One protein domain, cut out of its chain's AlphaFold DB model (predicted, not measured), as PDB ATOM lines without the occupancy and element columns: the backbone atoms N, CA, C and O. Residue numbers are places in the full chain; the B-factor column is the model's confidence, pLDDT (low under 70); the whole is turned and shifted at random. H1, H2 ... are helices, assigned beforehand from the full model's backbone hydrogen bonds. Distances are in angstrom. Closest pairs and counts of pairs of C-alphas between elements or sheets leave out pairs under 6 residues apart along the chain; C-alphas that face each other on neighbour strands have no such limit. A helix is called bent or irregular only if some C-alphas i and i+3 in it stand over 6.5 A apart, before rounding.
ATOM      1  N   LEU A  32      29.398  41.165  50.644       72.31
ATOM      2  CA  LEU A  32      28.806  41.255  49.302       72.31
ATOM      3  C   LEU A  32      29.530  42.240  48.379       72.31
ATOM      4  O   LEU A  32      29.589  42.007  47.174       72.31
ATOM      5  N   ASN A  33      30.045  43.342  48.922       78.94
ATOM      6  CA  ASN A  33      30.757  44.342  48.132       78.94
ATOM      7  C   ASN A  33      32.154  43.839  47.780       78.94
ATOM      8  O   ASN A  33      32.571  43.994  46.638       78.94
ATOM      9  N   ALA A  34      32.813  43.141  48.707       78.19
ATOM     10  CA  ALA A  34      34.063  42.446  48.432       78.19
ATOM     11  C   ALA A  34      33.901  41.413  47.302       78.19
ATOM     12  O   ALA A  34      34.632  41.477  46.319       78.19
ATOM     13  N   LEU A  35      32.889  40.538  47.383       78.88
ATOM     14  CA  LEU A  35      32.602  39.528  46.352       78.88
ATOM     15  C   LEU A  35      32.243  40.133  44.990       78.88
ATOM     16  O   LEU A  35      32.568  39.570  43.948       78.88
ATOM     17  N   TYR A  36      31.527  41.255  44.983       81.00
ATOM     18  CA  TYR A  36      31.175  41.946  43.746       81.00
ATOM     19  C   TYR A  36      32.397  42.621  43.115       81.00
ATOM     20  O   TYR A  36      32.588  42.557  41.904       81.00
ATOM     21  N   PHE A  37      33.238  43.249  43.939       83.75
ATOM     22  CA  PHE A  37      34.469  43.891  43.496       83.75
ATOM     23  C   PHE A  37      35.465  42.881  42.921       83.75
ATOM     24  O   PHE A  37      36.047  43.138  41.872       83.75
ATOM     25  N   THR A  38      35.633  41.719  43.559       82.25
ATOM     26  CA  THR A  38      36.536  40.677  43.052       82.25
ATOM     27  C   THR A  38      36.111  40.195  41.668       82.25
ATOM     28  O   THR A  38      36.934  40.163  40.763       82.25
ATOM     29  N   GLU A  39      34.818  39.928  41.472       84.25
ATOM     30  CA  GLU A  39      34.290  39.479  40.177       84.25
ATOM     31  C   GLU A  39      34.404  40.556  39.090       84.25
ATOM     32  O   GLU A  39      34.837  40.278  37.972       84.25
ATOM     33  N   LEU A  40      34.120  41.818  39.436       85.25
ATOM     34  CA  LEU A  40      34.364  42.945  38.537       85.25
ATOM     35  C   LEU A  40      35.829  42.981  38.080       85.25
ATOM     36  O   LEU A  40      36.102  43.079  36.884       85.25
ATOM     37  N   CYS A  41      36.766  42.889  39.020       86.50
ATOM     38  CA  CYS A  41      38.191  42.976  38.727       86.50
ATOM     39  C   CYS A  41      38.717  41.784  37.929       86.50
ATOM     40  O   CYS A  41      39.554  41.973  37.046       86.50
ATOM     41  N   ASP A  42      38.201  40.581  38.170       84.75
ATOM     42  CA  ASP A  42      38.568  39.396  37.396       84.75
ATOM     43  C   ASP A  42      38.113  39.522  35.934       84.75
ATOM     44  O   ASP A  42      38.885  39.242  35.012       84.75
ATOM     45  N   ARG A  43      36.903  40.043  35.693       85.94
ATOM     46  CA  ARG A  43      36.406  40.291  34.328       85.94
ATOM     47  C   ARG A  43      37.146  41.414  33.622       85.94
ATOM     48  O   ARG A  43      37.468  41.281  32.441       85.94
ATOM     49  N   VAL A  44      37.449  42.496  34.335       86.81
ATOM     50  CA  VAL A  44      38.261  43.600  33.806       86.81
ATOM     51  C   VAL A  44      39.650  43.092  33.427       86.81
ATOM     52  O   VAL A  44      40.096  43.361  32.314       86.81
ATOM     53  N   LYS A  45      40.303  42.291  34.281       85.69
ATOM     54  CA  LYS A  45      41.597  41.652  33.988       85.69
ATOM     55  C   LYS A  45      41.515  40.772  32.743       85.69
ATOM     56  O   LYS A  45      42.364  40.885  31.862       85.69
ATOM     57  N   TRP A  46      40.490  39.926  32.649       83.94
ATOM     58  CA  TRP A  46      40.292  39.042  31.501       83.94
ATOM     59  C   TRP A  46      40.145  39.827  30.191       83.94
ATOM     60  O   TRP A  46      40.871  39.579  29.228       83.94
ATOM     61  N   ARG A  47      39.261  40.831  30.164       85.25
ATOM     62  CA  ARG A  47      39.016  41.675  28.982       85.25
ATOM     63  C   ARG A  47      40.200  42.583  28.647       85.25
ATOM     64  O   ARG A  47      40.489  42.803  27.473       85.25
ATOM     65  N   ALA A  48      40.915  43.087  29.651       80.31
ATOM     66  CA  ALA A  48      42.162  43.826  29.455       80.31
ATOM     67  C   ALA A  48      43.246  42.935  28.831       80.31
ATOM     68  O   ALA A  48      43.948  43.373  27.922       80.31
ATOM     69  N   GLY A  49      43.349  41.681  29.278       78.19
ATOM     70  CA  GLY A  49      44.248  40.683  28.702       78.19
ATOM     71  C   GLY A  49      43.909  40.368  27.246       78.19
ATOM     72  O   GLY A  49      44.808  40.332  26.414       78.19
ATOM     73  N   GLN A  50      42.622  40.226  26.919       78.12
ATOM     74  CA  GLN A  50      42.175  40.018  25.538       78.12
ATOM     75  C   GLN A  50      42.510  41.205  24.632       78.12
ATOM     76  O   GLN A  50      43.061  41.009  23.556       78.12
ATOM     77  N   ARG A  51      42.276  42.443  25.083       71.50
ATOM     78  CA  ARG A  51      42.650  43.636  24.305       71.50
ATOM     79  C   ARG A  51      44.157  43.799  24.138       71.50
ATOM     80  O   ARG A  51      44.601  44.261  23.096       71.50
ATOM     81  N   ARG A  52      44.956  43.417  25.138       68.94
ATOM     82  CA  ARG A  52      46.422  43.394  25.011       68.94
ATOM     83  C   ARG A  52      46.909  42.314  24.055       68.94
ATOM     84  O   ARG A  52      47.866  42.570  23.339       68.94
ATOM     85  N   ALA A  53      46.255  41.154  24.034       67.06
ATOM     86  CA  ALA A  53      46.540  40.102  23.063       67.06
ATOM     87  C   ALA A  53      46.219  40.566  21.632       67.06
ATOM     88  O   ALA A  53      47.032  40.354  20.739       67.06
ATOM     89  N   GLU A  54      45.103  41.277  21.446       64.06
ATOM     90  CA  GLU A  54      44.732  41.903  20.168       64.06
ATOM     91  C   GLU A  54      45.750  42.974  19.734       64.06
ATOM     92  O   GLU A  54      46.150  43.023  18.576       64.06
ATOM     93  N   LEU A  55      46.237  43.796  20.674       67.38
ATOM     94  CA  LEU A  55      47.289  44.791  20.426       67.38
ATOM     95  C   LEU A  55      48.722  44.209  20.419       67.38
ATOM     96  O   LEU A  55      49.676  44.977  20.322       67.38
ATOM     97  N   GLN A  56      48.899  42.888  20.544       62.38
ATOM     98  CA  GLN A  56      50.211  42.219  20.612       62.38
ATOM     99  C   GLN A  56      51.161  42.795  21.689       62.38
ATOM    100  O   GLN A  56      52.384  42.762  21.541       62.38
ATOM    101  N   LEU A  57      50.626  43.320  22.800       62.53
ATOM    102  CA  LEU A  57      51.452  43.771  23.923       62.53
ATOM    103  C   LEU A  57      51.992  42.567  24.720       62.53
ATOM    104  O   LEU A  57      51.262  41.588  24.907       62.53
ATOM    105  N   PRO A  58      53.228  42.643  25.262       45.62
ATOM    106  CA  PRO A  58      53.805  41.579  26.076       45.62
ATOM    107  C   PRO A  58      52.880  41.197  27.244       45.62
ATOM    108  O   PRO A  58      52.352  42.088  27.922       45.62
ATOM    109  N   PRO A  59      52.660  39.896  27.499       54.56
ATOM    110  CA  PRO A  59      51.815  39.461  28.600       54.56
ATOM    111  C   PRO A  59      52.467  39.817  29.943       54.56
ATOM    112  O   PRO A  59      53.581  39.392  30.237       54.56
ATOM    113  N   GLU A  60      51.749  40.572  30.777       57.44
ATOM    114  CA  GLU A  60      52.085  40.741  32.197       57.44
ATOM    115  C   GLU A  60      52.077  39.367  32.900       57.44
ATOM    116  O   GLU A  60      51.222  38.525  32.582       57.44
ATOM    117  N   PRO A  61      53.000  39.118  33.849       52.47
ATOM    118  CA  PRO A  61      53.112  37.840  34.536       52.47
ATOM    119  C   PRO A  61      51.788  37.488  35.220       52.47
ATOM    120  O   PRO A  61      51.283  38.194  36.097       52.47
ATOM    121  N   ARG A  62      51.201  36.376  34.774       54.72
ATOM    122  CA  ARG A  62      49.932  35.857  35.274       54.72
ATOM    123  C   ARG A  62      50.077  35.466  36.742       54.72
ATOM    124  O   ARG A  62      50.588  34.404  37.073       54.72
ATOM    125  N   ALA A  63      49.576  36.314  37.634       48.56
ATOM    126  CA  ALA A  63      49.146  35.856  38.942       48.56
ATOM    127  C   ALA A  63      47.768  35.208  38.763       48.56
ATOM    128  O   ALA A  63      46.750  35.898  38.676       48.56
ATOM    129  N   ASP A  64      47.744  33.881  38.674       47.91
ATOM    130  CA  ASP A  64      46.523  33.058  38.683       47.91
ATOM    131  C   ASP A  64      45.871  33.010  40.080       47.91
ATOM    132  O   ASP A  64      44.847  32.371  40.303       47.91
ATOM    133  N   ILE A  65      46.452  33.741  41.030       55.31
ATOM    134  CA  ILE A  65      45.978  33.923  42.393       55.31
ATOM    135  C   ILE A  65      45.497  35.367  42.504       55.31
ATOM    136  O   ILE A  65      46.197  36.291  42.082       55.31
ATOM    137  N   TRP A  66      44.309  35.572  43.076       59.06
ATOM    138  CA  TRP A  66      43.841  36.903  43.452       59.06
ATOM    139  C   TRP A  66      44.820  37.474  44.483       59.06
ATOM    140  O   TRP A  66      44.790  37.124  45.662       59.06
ATOM    141  N   THR A  67      45.769  38.284  44.019       65.31
ATOM    142  CA  THR A  67      46.755  38.923  44.885       65.31
ATOM    143  C   THR A  67      46.230  40.284  45.333       65.31
ATOM    144  O   THR A  67      45.498  40.947  44.592       65.31
ATOM    145  N   PRO A  68      46.652  40.782  46.505       63.84
ATOM    146  CA  PRO A  68      46.377  42.163  46.907       63.84
ATOM    147  C   PRO A  68      46.886  43.196  45.882       63.84
ATOM    148  O   PRO A  68      46.378  44.316  45.829       63.84
ATOM    149  N   GLY A  69      47.845  42.816  45.027       72.06
ATOM    150  CA  GLY A  69      48.272  43.606  43.873       72.06
ATOM    151  C   GLY A  69      47.192  43.755  42.798       72.06
ATOM    152  O   GLY A  69      47.031  44.847  42.261       72.06
ATOM    153  N   LEU A  70      46.392  42.714  42.534       77.50
ATOM    154  CA  LEU A  70      45.316  42.760  41.539       77.50
ATOM    155  C   LEU A  70      44.201  43.733  41.938       77.50
ATOM    156  O   LEU A  70      43.702  44.476  41.099       77.50
ATOM    157  N   ALA A  71      43.830  43.754  43.220       78.31
ATOM    158  CA  ALA A  71      42.813  44.670  43.729       78.31
ATOM    159  C   ALA A  71      43.239  46.138  43.568       78.31
ATOM    160  O   ALA A  71      42.443  46.961  43.117       78.31
ATOM    161  N   ARG A  72      44.504  46.451  43.887       82.44
ATOM    162  CA  ARG A  72      45.082  47.793  43.704       82.44
ATOM    163  C   ARG A  72      45.177  48.162  42.230       82.44
ATOM    164  O   ARG A  72      44.676  49.210  41.843       82.44
ATOM    165  N   TRP A  73      45.708  47.256  41.407       85.25
ATOM    166  CA  TRP A  73      45.776  47.441  39.960       85.25
ATOM    167  C   TRP A  73      44.400  47.732  39.366       85.25
ATOM    168  O   TRP A  73      44.252  48.694  38.628       85.25
ATOM    169  N   CYS A  74      43.379  46.954  39.723       85.69
ATOM    170  CA  CYS A  74      42.016  47.145  39.237       85.69
ATOM    171  C   CYS A  74      41.450  48.513  39.641       85.69
ATOM    172  O   CYS A  74      40.821  49.193  38.831       85.69
ATOM    173  N   HIS A  75      41.708  48.940  40.880       83.94
ATOM    174  CA  HIS A  75      41.315  50.260  41.364       83.94
ATOM    175  C   HIS A  75      41.979  51.388  40.565       83.94
ATOM    176  O   HIS A  75      41.295  52.316  40.137       83.94
ATOM    177  N   ASP A  76      43.290  51.291  40.346       84.75
ATOM    178  CA  ASP A  76      44.071  52.287  39.614       84.75
ATOM    179  C   ASP A  76      43.739  52.281  38.121       84.75
ATOM    180  O   ASP A  76      43.714  53.322  37.469       84.75
ATOM    181  N   GLU A  77      43.452  51.111  37.560       85.00
ATOM    182  CA  GLU A  77      43.054  50.947  36.170       85.00
ATOM    183  C   GLU A  77      41.691  51.589  35.912       85.00
ATOM    184  O   GLU A  77      41.564  52.391  34.990       85.00
ATOM    185  N   LEU A  78      40.696  51.311  36.758       85.75
ATOM    186  CA  LEU A  78      39.360  51.905  36.654       85.75
ATOM    187  C   LEU A  78      39.377  53.407  36.952       85.75
ATOM    188  O   LEU A  78      38.667  54.170  36.296       85.75
ATOM    189  N   ALA A  79      40.217  53.857  37.885       85.44
ATOM    190  CA  ALA A  79      40.404  55.280  38.132       85.44
ATOM    191  C   ALA A  79      41.030  55.988  36.918       85.44
ATOM    192  O   ALA A  79      40.599  57.086  36.576       85.44
ATOM    193  N   ARG A  80      41.998  55.361  36.235       85.75
ATOM    194  CA  ARG A  80      42.656  55.929  35.045       85.75
ATOM    195  C   ARG A  80      41.781  55.903  33.795       85.75
ATOM    196  O   ARG A  80      41.754  56.889  33.070       85.75
ATOM    197  N   THR A  81      41.075  54.803  33.535       84.25
ATOM    198  CA  THR A  81      40.247  54.651  32.323       84.25
ATOM    199  C   THR A  81      38.868  55.279  32.460       84.25
ATOM    200  O   THR A  81      38.391  55.907  31.521       84.25
ATOM    201  N   CYS A  82      38.232  55.143  33.625       84.69
ATOM    202  CA  CYS A  82      36.867  55.616  33.846       84.69
ATOM    203  C   CYS A  82      36.767  56.873  34.712       84.69
ATOM    204  O   CYS A  82      35.674  57.423  34.833       84.69
ATOM    205  N   GLY A  83      37.860  57.341  35.327       80.94
ATOM    206  CA  GLY A  83      37.847  58.544  36.166       80.94
ATOM    207  C   GLY A  83      37.074  58.384  37.481       80.94
ATOM    208  O   GLY A  83      36.720  59.380  38.107       80.94
ATOM    209  N   VAL A  84      36.774  57.148  37.903       77.94
ATOM    210  CA  VAL A  84      35.960  56.864  39.095       77.94
ATOM    211  C   VAL A  84      36.776  56.096  40.126       77.94
ATOM    212  O   VAL A  84      37.344  55.046  39.833       77.94
ATOM    213  N   ARG A  85      36.774  56.586  41.370       78.38
ATOM    214  CA  ARG A  85      37.286  55.845  42.529       78.38
ATOM    215  C   ARG A  85      36.169  54.988  43.122       78.38
ATOM    216  O   ARG A  85      35.112  55.500  43.490       78.38
ATOM    217  N   LEU A  86      36.384  53.675  43.190       76.88
ATOM    218  CA  LEU A  86      35.421  52.722  43.753       76.88
ATOM    219  C   LEU A  86      35.514  52.657  45.282       76.88
ATOM    220  O   LEU A  86      35.931  51.659  45.849       76.88
ATOM    221  N   ASP A  87      35.115  53.726  45.961       78.69
ATOM    222  CA  ASP A  87      34.996  53.703  47.422       78.69
ATOM    223  C   ASP A  87      33.743  52.906  47.864       78.69
ATOM    224  O   ASP A  87      32.795  52.732  47.087       78.69
ATOM    225  N   GLU A  88      33.683  52.487  49.139       74.81
ATOM    226  CA  GLU A  88      32.540  51.797  49.783       74.81
ATOM    227  C   GLU A  88      31.149  52.284  49.315       74.81
ATOM    228  O   GLU A  88      30.327  51.468  48.870       74.81
ATOM    229  N   PRO A  89      30.838  53.600  49.368       77.06
ATOM    230  CA  PRO A  89      29.514  54.098  49.003       77.06
ATOM    231  C   PRO A  89      29.285  54.160  47.488       77.06
ATOM    232  O   PRO A  89      28.137  54.181  47.042       77.06
ATOM    233  N   ALA A  90      30.342  54.247  46.680       75.62
ATOM    234  CA  ALA A  90      30.235  54.266  45.224       75.62
ATOM    235  C   ALA A  90      29.931  52.859  44.700       75.62
ATOM    236  O   ALA A  90      29.006  52.682  43.903       75.62
ATOM    237  N   LEU A  91      30.631  51.851  45.228       79.62
ATOM    238  CA  LEU A  91      30.416  50.458  44.854       79.62
ATOM    239  C   LEU A  91      29.027  49.961  45.275       79.62
ATOM    240  O   LEU A  91      28.337  49.306  44.496       79.62
ATOM    241  N   GLU A  92      28.568  50.327  46.474       79.12
ATOM    242  CA  GLU A  92      27.227  49.974  46.947       79.12
ATOM    243  C   GLU A  92      26.125  50.571  46.052       79.12
ATOM    244  O   GLU A  92      25.148  49.888  45.734       79.12
ATOM    245  N   ARG A  93      26.283  51.828  45.609       76.38
ATOM    246  CA  ARG A  93      25.358  52.474  44.661       76.38
ATOM    247  C   ARG A  93      25.370  51.773  43.308       76.38
ATOM    248  O   ARG A  93      24.306  51.449  42.784       76.38
ATOM    249  N   TYR A  94      26.556  51.462  42.787       76.00
ATOM    250  CA  TYR A  94      26.707  50.741  41.526       76.00
ATOM    251  C   TYR A  94      26.048  49.352  41.572       76.00
ATOM    252  O   TYR A  94      25.258  49.013  40.691       76.00
ATOM    253  N   ARG A  95      26.276  48.585  42.646       77.75
ATOM    254  CA  ARG A  95      25.667  47.262  42.868       77.75
ATOM    255  C   ARG A  95      24.143  47.331  42.964       77.75
ATOM    256  O   ARG A  95      23.442  46.526  42.356       77.75
ATOM    257  N   ARG A  96      23.592  48.293  43.711       75.19
ATOM    258  CA  ARG A  96      22.130  48.469  43.817       75.19
ATOM    259  C   ARG A  96      21.504  48.867  42.488       75.19
ATOM    260  O   ARG A  96      20.422  48.385  42.157       75.19
ATOM    261  N   ALA A  97      22.190  49.708  41.725       69.56
ATOM    262  CA  ALA A  97      21.751  50.110  40.403       69.56
ATOM    263  C   ALA A  97      21.882  48.961  39.374       69.56
ATOM    264  O   ALA A  97      21.132  48.929  38.407       69.56
ATOM    265  N   ALA A  98      22.740  47.956  39.603       66.94
ATOM    266  CA  ALA A  98      22.745  46.708  38.824       66.94
ATOM    267  C   ALA A  98      21.503  45.830  39.065       66.94
ATOM    268  O   ALA A  98      21.096  45.058  38.195       66.94
ATOM    269  N   HIS A  99      20.860  45.954  40.230       62.81
ATOM    270  CA  HIS A  99      19.611  45.247  40.526       62.81
ATOM    271  C   HIS A  99      18.363  45.981  40.024       62.81
ATOM    272  O   HIS A  99      17.366  45.329  39.710       62.81
ATOM    273  N   ARG A 100      18.401  47.315  39.919       64.06
ATOM    274  CA  ARG A 100      17.295  48.124  39.392       64.06
ATOM    275  C   ARG A 100      17.553  48.489  37.933       64.06
ATOM    276  O   ARG A 100      18.194  49.493  37.652       64.06
ATOM    277  N   ARG A 101      16.984  47.706  37.010       56.38
ATOM    278  CA  ARG A 101      17.082  47.921  35.548       56.38
ATOM    279  C   ARG A 101      16.668  49.328  35.077       56.38
ATOM    280  O   ARG A 101      17.027  49.708  33.973       56.38
ATOM    281  N   HIS A 102      15.933  50.090  35.891       53.59
ATOM    282  CA  HIS A 102      15.286  51.338  35.473       53.59
ATOM    283  C   HIS A 102      15.745  52.603  36.218       53.59
ATOM    284  O   HIS A 102      15.236  53.679  35.932       53.59
ATOM    285  N   THR A 103      16.705  52.520  37.147       55.25
ATOM    286  CA  THR A 103      17.211  53.708  37.863       55.25
ATOM    287  C   THR A 103      18.734  53.711  37.860       55.25
ATOM    288  O   THR A 103      19.382  53.302  38.827       55.25
ATOM    289  N   ALA A 104      19.321  54.127  36.740       56.41
ATOM    290  CA  ALA A 104      20.730  54.480  36.713       56.41
ATOM    291  C   ALA A 104      20.878  55.860  37.366       56.41
ATOM    292  O   ALA A 104      20.568  56.877  36.754       56.41
ATOM    293  N   ASP A 105      21.347  55.899  38.613       63.12
ATOM    294  CA  ASP A 105      21.803  57.156  39.205       63.12
ATOM    295  C   ASP A 105      22.887  57.740  38.289       63.12
ATOM    296  O   ASP A 105      23.804  57.006  37.901       63.12
ATOM    297  N   ALA A 106      22.817  59.034  37.961       61.62
ATOM    298  CA  ALA A 106      23.758  59.698  37.049       61.62
ATOM    299  C   ALA A 106      25.235  59.457  37.432       61.62
ATOM    300  O   ALA A 106      26.089  59.257  36.571       61.62
ATOM    301  N   ALA A 107      25.520  59.355  38.736       59.97
ATOM    302  CA  ALA A 107      26.844  59.034  39.274       59.97
ATOM    303  C   ALA A 107      27.352  57.632  38.887       59.97
ATOM    304  O   ALA A 107      28.554  57.401  38.800       59.97
ATOM    305  N   THR A 108      26.446  56.684  38.656       68.69
ATOM    306  CA  THR A 108      26.782  55.310  38.272       68.69
ATOM    307  C   THR A 108      26.642  55.066  36.770       68.69
ATOM    308  O   THR A 108      27.268  54.143  36.251       68.69
ATOM    309  N   ALA A 109      25.875  55.900  36.058       71.25
ATOM    310  CA  ALA A 109      25.709  55.834  34.607       71.25
ATOM    311  C   ALA A 109      27.044  56.037  33.870       71.25
ATOM    312  O   ALA A 109      27.351  55.285  32.950       71.25
ATOM    313  N   ASN A 110      27.880  56.964  34.348       78.31
ATOM    314  CA  ASN A 110      29.202  57.230  33.771       78.31
ATOM    315  C   ASN A 110      30.136  56.015  33.871       78.31
ATOM    316  O   ASN A 110      30.786  55.651  32.894       78.31
ATOM    317  N   LEU A 111      30.150  55.338  35.025       80.19
ATOM    318  CA  LEU A 111      30.955  54.128  35.214       80.19
ATOM    319  C   LEU A 111      30.454  52.979  34.333       80.19
ATOM    320  O   LEU A 111      31.254  52.297  33.704       80.19
ATOM    321  N   THR A 112      29.134  52.789  34.261       82.00
ATOM    322  CA  THR A 112      28.530  51.716  33.452       82.00
ATOM    323  C   THR A 112      28.851  51.914  31.971       82.00
ATOM    324  O   THR A 112      29.335  50.999  31.317       82.00
ATOM    325  N   ARG A 113      28.700  53.148  31.472       84.31
ATOM    326  CA  ARG A 113      29.009  53.493  30.084       84.31
ATOM    327  C   ARG A 113      30.497  53.355  29.766       84.31
ATOM    328  O   ARG A 113      30.847  52.901  28.680       84.31
ATOM    329  N   CYS A 114      31.377  53.713  30.703       87.31
ATOM    330  CA  CYS A 114      32.814  53.512  30.530       87.31
ATOM    331  C   CYS A 114      33.184  52.025  30.461       87.31
ATOM    332  O   CYS A 114      33.975  51.635  29.605       87.31
ATOM    333  N   LEU A 115      32.603  51.195  31.332       87.31
ATOM    334  CA  LEU A 115      32.851  49.753  31.353       87.31
ATOM    335  C   LEU A 115      32.362  49.065  30.075       87.31
ATOM    336  O   LEU A 115      33.073  48.214  29.548       87.31
ATOM    337  N   GLU A 116      31.214  49.480  29.544       87.62
ATOM    338  CA  GLU A 116      30.699  49.000  28.259       87.62
ATOM    339  C   GLU A 116      31.598  49.437  27.098       87.62
ATOM    340  O   GLU A 116      32.016  48.610  26.298       87.62
ATOM    341  N   THR A 117      31.969  50.719  27.037       87.62
ATOM    342  CA  THR A 117      32.770  51.257  25.922       87.62
ATOM    343  C   THR A 117      34.201  50.722  25.933       87.62
ATOM    344  O   THR A 117      34.793  50.476  24.887       87.62
ATOM    345  N   SER A 118      34.781  50.563  27.123       85.44
ATOM    346  CA  SER A 118      36.164  50.128  27.269       85.44
ATOM    347  C   SER A 118      36.249  48.607  27.292       85.44
ATOM    348  O   SER A 118      36.927  48.013  26.470       85.44
ATOM    349  N   TYR A 119      35.586  47.938  28.227       85.06
ATOM    350  CA  TYR A 119      35.823  46.514  28.488       85.06
ATOM    351  C   TYR A 119      34.753  45.592  27.894       85.06
ATOM    352  O   TYR A 119      34.877  44.378  28.061       85.06
ATOM    353  N   ASP A 120      33.736  46.138  27.215       85.94
ATOM    354  CA  ASP A 120      32.554  45.394  26.759       85.94
ATOM    355  C   ASP A 120      31.956  44.555  27.903       85.94
ATOM    356  O   ASP A 120      31.718  43.346  27.803       85.94
ATOM    357  N   LEU A 121      31.835  45.204  29.067       87.12
ATOM    358  CA  LEU A 121      31.289  44.623  30.288       87.12
ATOM    359  C   LEU A 121      29.965  45.291  30.609       87.12
ATOM    360  O   LEU A 121      29.933  46.472  30.967       87.12
ATOM    361  N   ARG A 122      28.883  44.515  30.547       81.19
ATOM    362  CA  ARG A 122      27.575  44.984  30.986       81.19
ATOM    363  C   ARG A 122      27.396  44.741  32.473       81.19
ATOM    364  O   ARG A 122      28.044  43.902  33.102       81.19
ATOM    365  N   ARG A 123      26.445  45.464  33.055       74.38
ATOM    366  CA  ARG A 123      26.092  45.316  34.472       74.38
ATOM    367  C   ARG A 123      25.567  43.934  34.827       74.38
ATOM    368  O   ARG A 123      25.669  43.528  35.981       74.38
ATOM    369  N   GLU A 124      24.975  43.231  33.868       74.56
ATOM    370  CA  GLU A 124      24.417  41.901  34.103       74.56
ATOM    371  C   GLU A 124      25.494  40.823  34.204       74.56
ATOM    372  O   GLU A 124      25.266  39.824  34.889       74.56
ATOM    373  N   ASP A 125      26.644  41.049  33.567       77.12
ATOM    374  CA  ASP A 125      27.756  40.100  33.523       77.12
ATOM    375  C   ASP A 125      28.530  40.091  34.840       77.12
ATOM    376  O   ASP A 125      29.073  39.068  35.245       77.12
ATOM    377  N   ILE A 126      28.530  41.222  35.550       77.62
ATOM    378  CA  ILE A 126      29.158  41.378  36.861       77.62
ATOM    379  C   ILE A 126      28.181  40.860  37.921       77.62
ATOM    380  O   ILE A 126      27.540  41.610  38.661       77.62
ATOM    381  N   ARG A 127      28.007  39.539  37.975       74.06
ATOM    382  CA  ARG A 127      27.245  38.874  39.033       74.06
ATOM    383  C   ARG A 127      28.111  37.827  39.709       74.06
ATOM    384  O   ARG A 127      28.565  36.907  39.037       74.06
ATOM    385  N   PRO A 128      28.278  37.900  41.043       68.50
ATOM    386  CA  PRO A 128      29.007  36.867  41.745       68.50
ATOM    387  C   PRO A 128      28.319  35.522  41.526       68.50
ATOM    388  O   PRO A 128      27.124  35.385  41.810       68.50
ATOM    389  N   ALA A 129      29.076  34.525  41.064       63.50
ATOM    390  CA  ALA A 129      28.577  33.173  40.814       63.50
ATOM    391  C   ALA A 129      27.827  32.601  42.028       63.50
ATOM    392  O   ALA A 129      26.798  31.950  41.878       63.50
ATOM    393  N   ARG A 130      28.260  32.939  43.249       59.66
ATOM    394  CA  ARG A 130      27.593  32.545  44.499       59.66
ATOM    395  C   ARG A 130      26.197  33.159  44.659       59.66
ATOM    396  O   ARG A 130      25.283  32.485  45.124       59.66
ATOM    397  N   LEU A 131      26.005  34.409  44.232       63.69
ATOM    398  CA  LEU A 131      24.700  35.080  44.234       63.69
ATOM    399  C   LEU A 131      23.794  34.511  43.134       63.69
ATOM    400  O   LEU A 131      22.590  34.356  43.329       63.69
ATOM    401  N   GLN A 132      24.379  34.163  41.985       66.75
ATOM    402  CA  GLN A 132      23.681  33.492  40.895       66.75
ATOM    403  C   GLN A 132      23.219  32.097  41.316       66.75
ATOM    404  O   GLN A 132      22.051  31.774  41.142       66.75
ATOM    405  N   GLN A 133      24.088  31.318  41.959       66.38
ATOM    406  CA  GLN A 133      23.778  29.996  42.486       66.38
ATOM    407  C   GLN A 133      22.748  30.068  43.613       66.38
ATOM    408  O   GLN A 133      21.847  29.240  43.655       66.38
ATOM    409  N   GLN A 134      22.798  31.088  44.477       66.44
ATOM    410  CA  GLN A 134      21.777  31.303  45.504       66.44
ATOM    411  C   GLN A 134      20.415  31.668  44.895       66.44
ATOM    412  O   GLN A 134      19.395  31.166  45.355       66.44
ATOM    413  N   ARG A 135      20.374  32.477  43.827       63.28
ATOM    414  CA  ARG A 135      19.125  32.776  43.101       63.28
ATOM    415  C   ARG A 135      18.618  31.593  42.291       63.28
ATOM    416  O   ARG A 135      17.419  31.377  42.255       63.28
ATOM    417  N   GLN A 136      19.500  30.829  41.659       65.62
ATOM    418  CA  GLN A 136      19.139  29.613  40.935       65.62
ATOM    419  C   GLN A 136      18.657  28.531  41.901       65.62
ATOM    420  O   GLN A 136      17.678  27.861  41.607       65.62
ATOM    421  N   ALA A 137      19.265  28.408  43.082       66.88
ATOM    422  CA  ALA A 137      18.778  27.546  44.152       66.88
ATOM    423  C   ALA A 137      17.425  28.033  44.696       66.88
ATOM    424  O   ALA A 137      16.532  27.219  44.884       66.88
ATOM    425  N   ALA A 138      17.237  29.346  44.866       62.75
ATOM    426  CA  ALA A 138      15.954  29.939  45.261       62.75
ATOM    427  C   ALA A 138      14.881  29.893  44.155       62.75
ATOM    428  O   ALA A 138      13.696  29.983  44.449       62.75
ATOM    429  N   ALA A 139      15.274  29.768  42.887       63.66
ATOM    430  CA  ALA A 139      14.365  29.535  41.766       63.66
ATOM    431  C   ALA A 139      14.039  28.042  41.606       63.66
ATOM    432  O   ALA A 139      12.935  27.696  41.201       63.66
ATOM    433  N   LYS A 140      14.989  27.158  41.939       63.91
ATOM    434  CA  LYS A 140      14.831  25.696  41.915       63.91
ATOM    435  C   LYS A 140      13.993  25.189  43.088       63.91
ATOM    436  O   LYS A 140      13.268  24.213  42.942       63.91
ATOM    437  N   TYR A 141      14.069  25.879  44.219       55.97
ATOM    438  CA  TYR A 141      13.166  25.730  45.348       55.97
ATOM    439  C   TYR A 141      12.511  27.090  45.568       55.97
ATOM    440  O   TYR A 141      13.061  27.880  46.345       55.97
TER     441      TYR A 141
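AT A GLANCE: This is residues 32 to 141 of the 366 residues of the protein "RIC3 domain-containing protein" of Amphibalanus amphitrite (UniProt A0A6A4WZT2). One long helix, H1, runs through the middle of the domain, with H2, H3 and H4 gathered over one of its sides and H5 near its opposite side, where residues 132 to 141 stick out as a free arm. H2 and H3 each meet H1 crosswise at one part, and H4 packs crosswise on the end of H2 and on H3, while the loop of residues 55 to 67 folds back from the end of H1 to the start of H2. The printed part has 110 residues with five named helices, in the order H1 to H5, and no named strand; the class is all helix. It is compact, with a radius of gyration of the C-alphas of 14.7 A, and spans 46 by 33 by 25 A.

IN THESE COORDINATES: H1, the longest helix, takes residues 32 to 54 and is 33.2 A long, from C-alpha 32 at (28.806, 41.255, 49.302) to C-alpha 54 at (44.732, 41.903, 20.168). H2 is residues 68 to 82, 21.0 A; H3 is residues 88 to 99, 17.2 A. H4 is residues 106 to 119, 19.8 A; it is neither bent nor irregular, but only just: C-alphas 107 and 110 are 6.3 A apart. H5 is residues 129 to 140, 15.7 A, ending at C-alpha 140 at (14.831, 25.696, 41.915).

HOW THE PARTS SIT: H1 and H4 are the hubs, touching three helices each, and the helix packing is mostly crossed. H1 touches H2 with residues 38 to 45 alone, the closest C-alphas being those of Cys 41 and Cys 74, 5.7 A apart; at 71 degrees they are only just about perpendicular. H1 touches H3 with residues 33 to 37 alone, about perpendicular at 81 degrees; the closest C-alphas, of Asn 33 and Glu 92, are 6.8 A apart. H1 and H4 only just touch, with 3 pairs of C-alphas within 8 A, the closest those of Arg 47 and Tyr 119 at 5.8 A; they run the same way at a tilt of 36 degrees, only just steep. H4 touches H2, about perpendicular at 76 degrees, closest at the C-alphas of Cys 82 and Cys 114, 5.6 A. H4 touches H3 with residue 108 alone, about perpendicular at 77 degrees; the closest C-alphas, of Tyr 94 and Thr 108, are 5.6 A apart. H5 is near H1 and apart from H2, H3 and H4; H2 and H3 are apart. Every O i to N i+4 pair is within hydrogen-bond range in H1, H2, H3 and H5, and 8 of 10 are in H4.

THE WHOLE: The C-alphas of Pro 58 and Tyr 141, the two farthest apart, are 47.7 A from each other. Without residues 132 to 141, which stand free, the body spans 40 by 25 by 22 A. The printed part has no cut. The link from H1 to H2 is long, that from H2 to H3 tight, and the other two short. The mean pLDDT of the printed part is 73.3; residues 52 to 68, 97 to 108 and 128 to 141 are under 70.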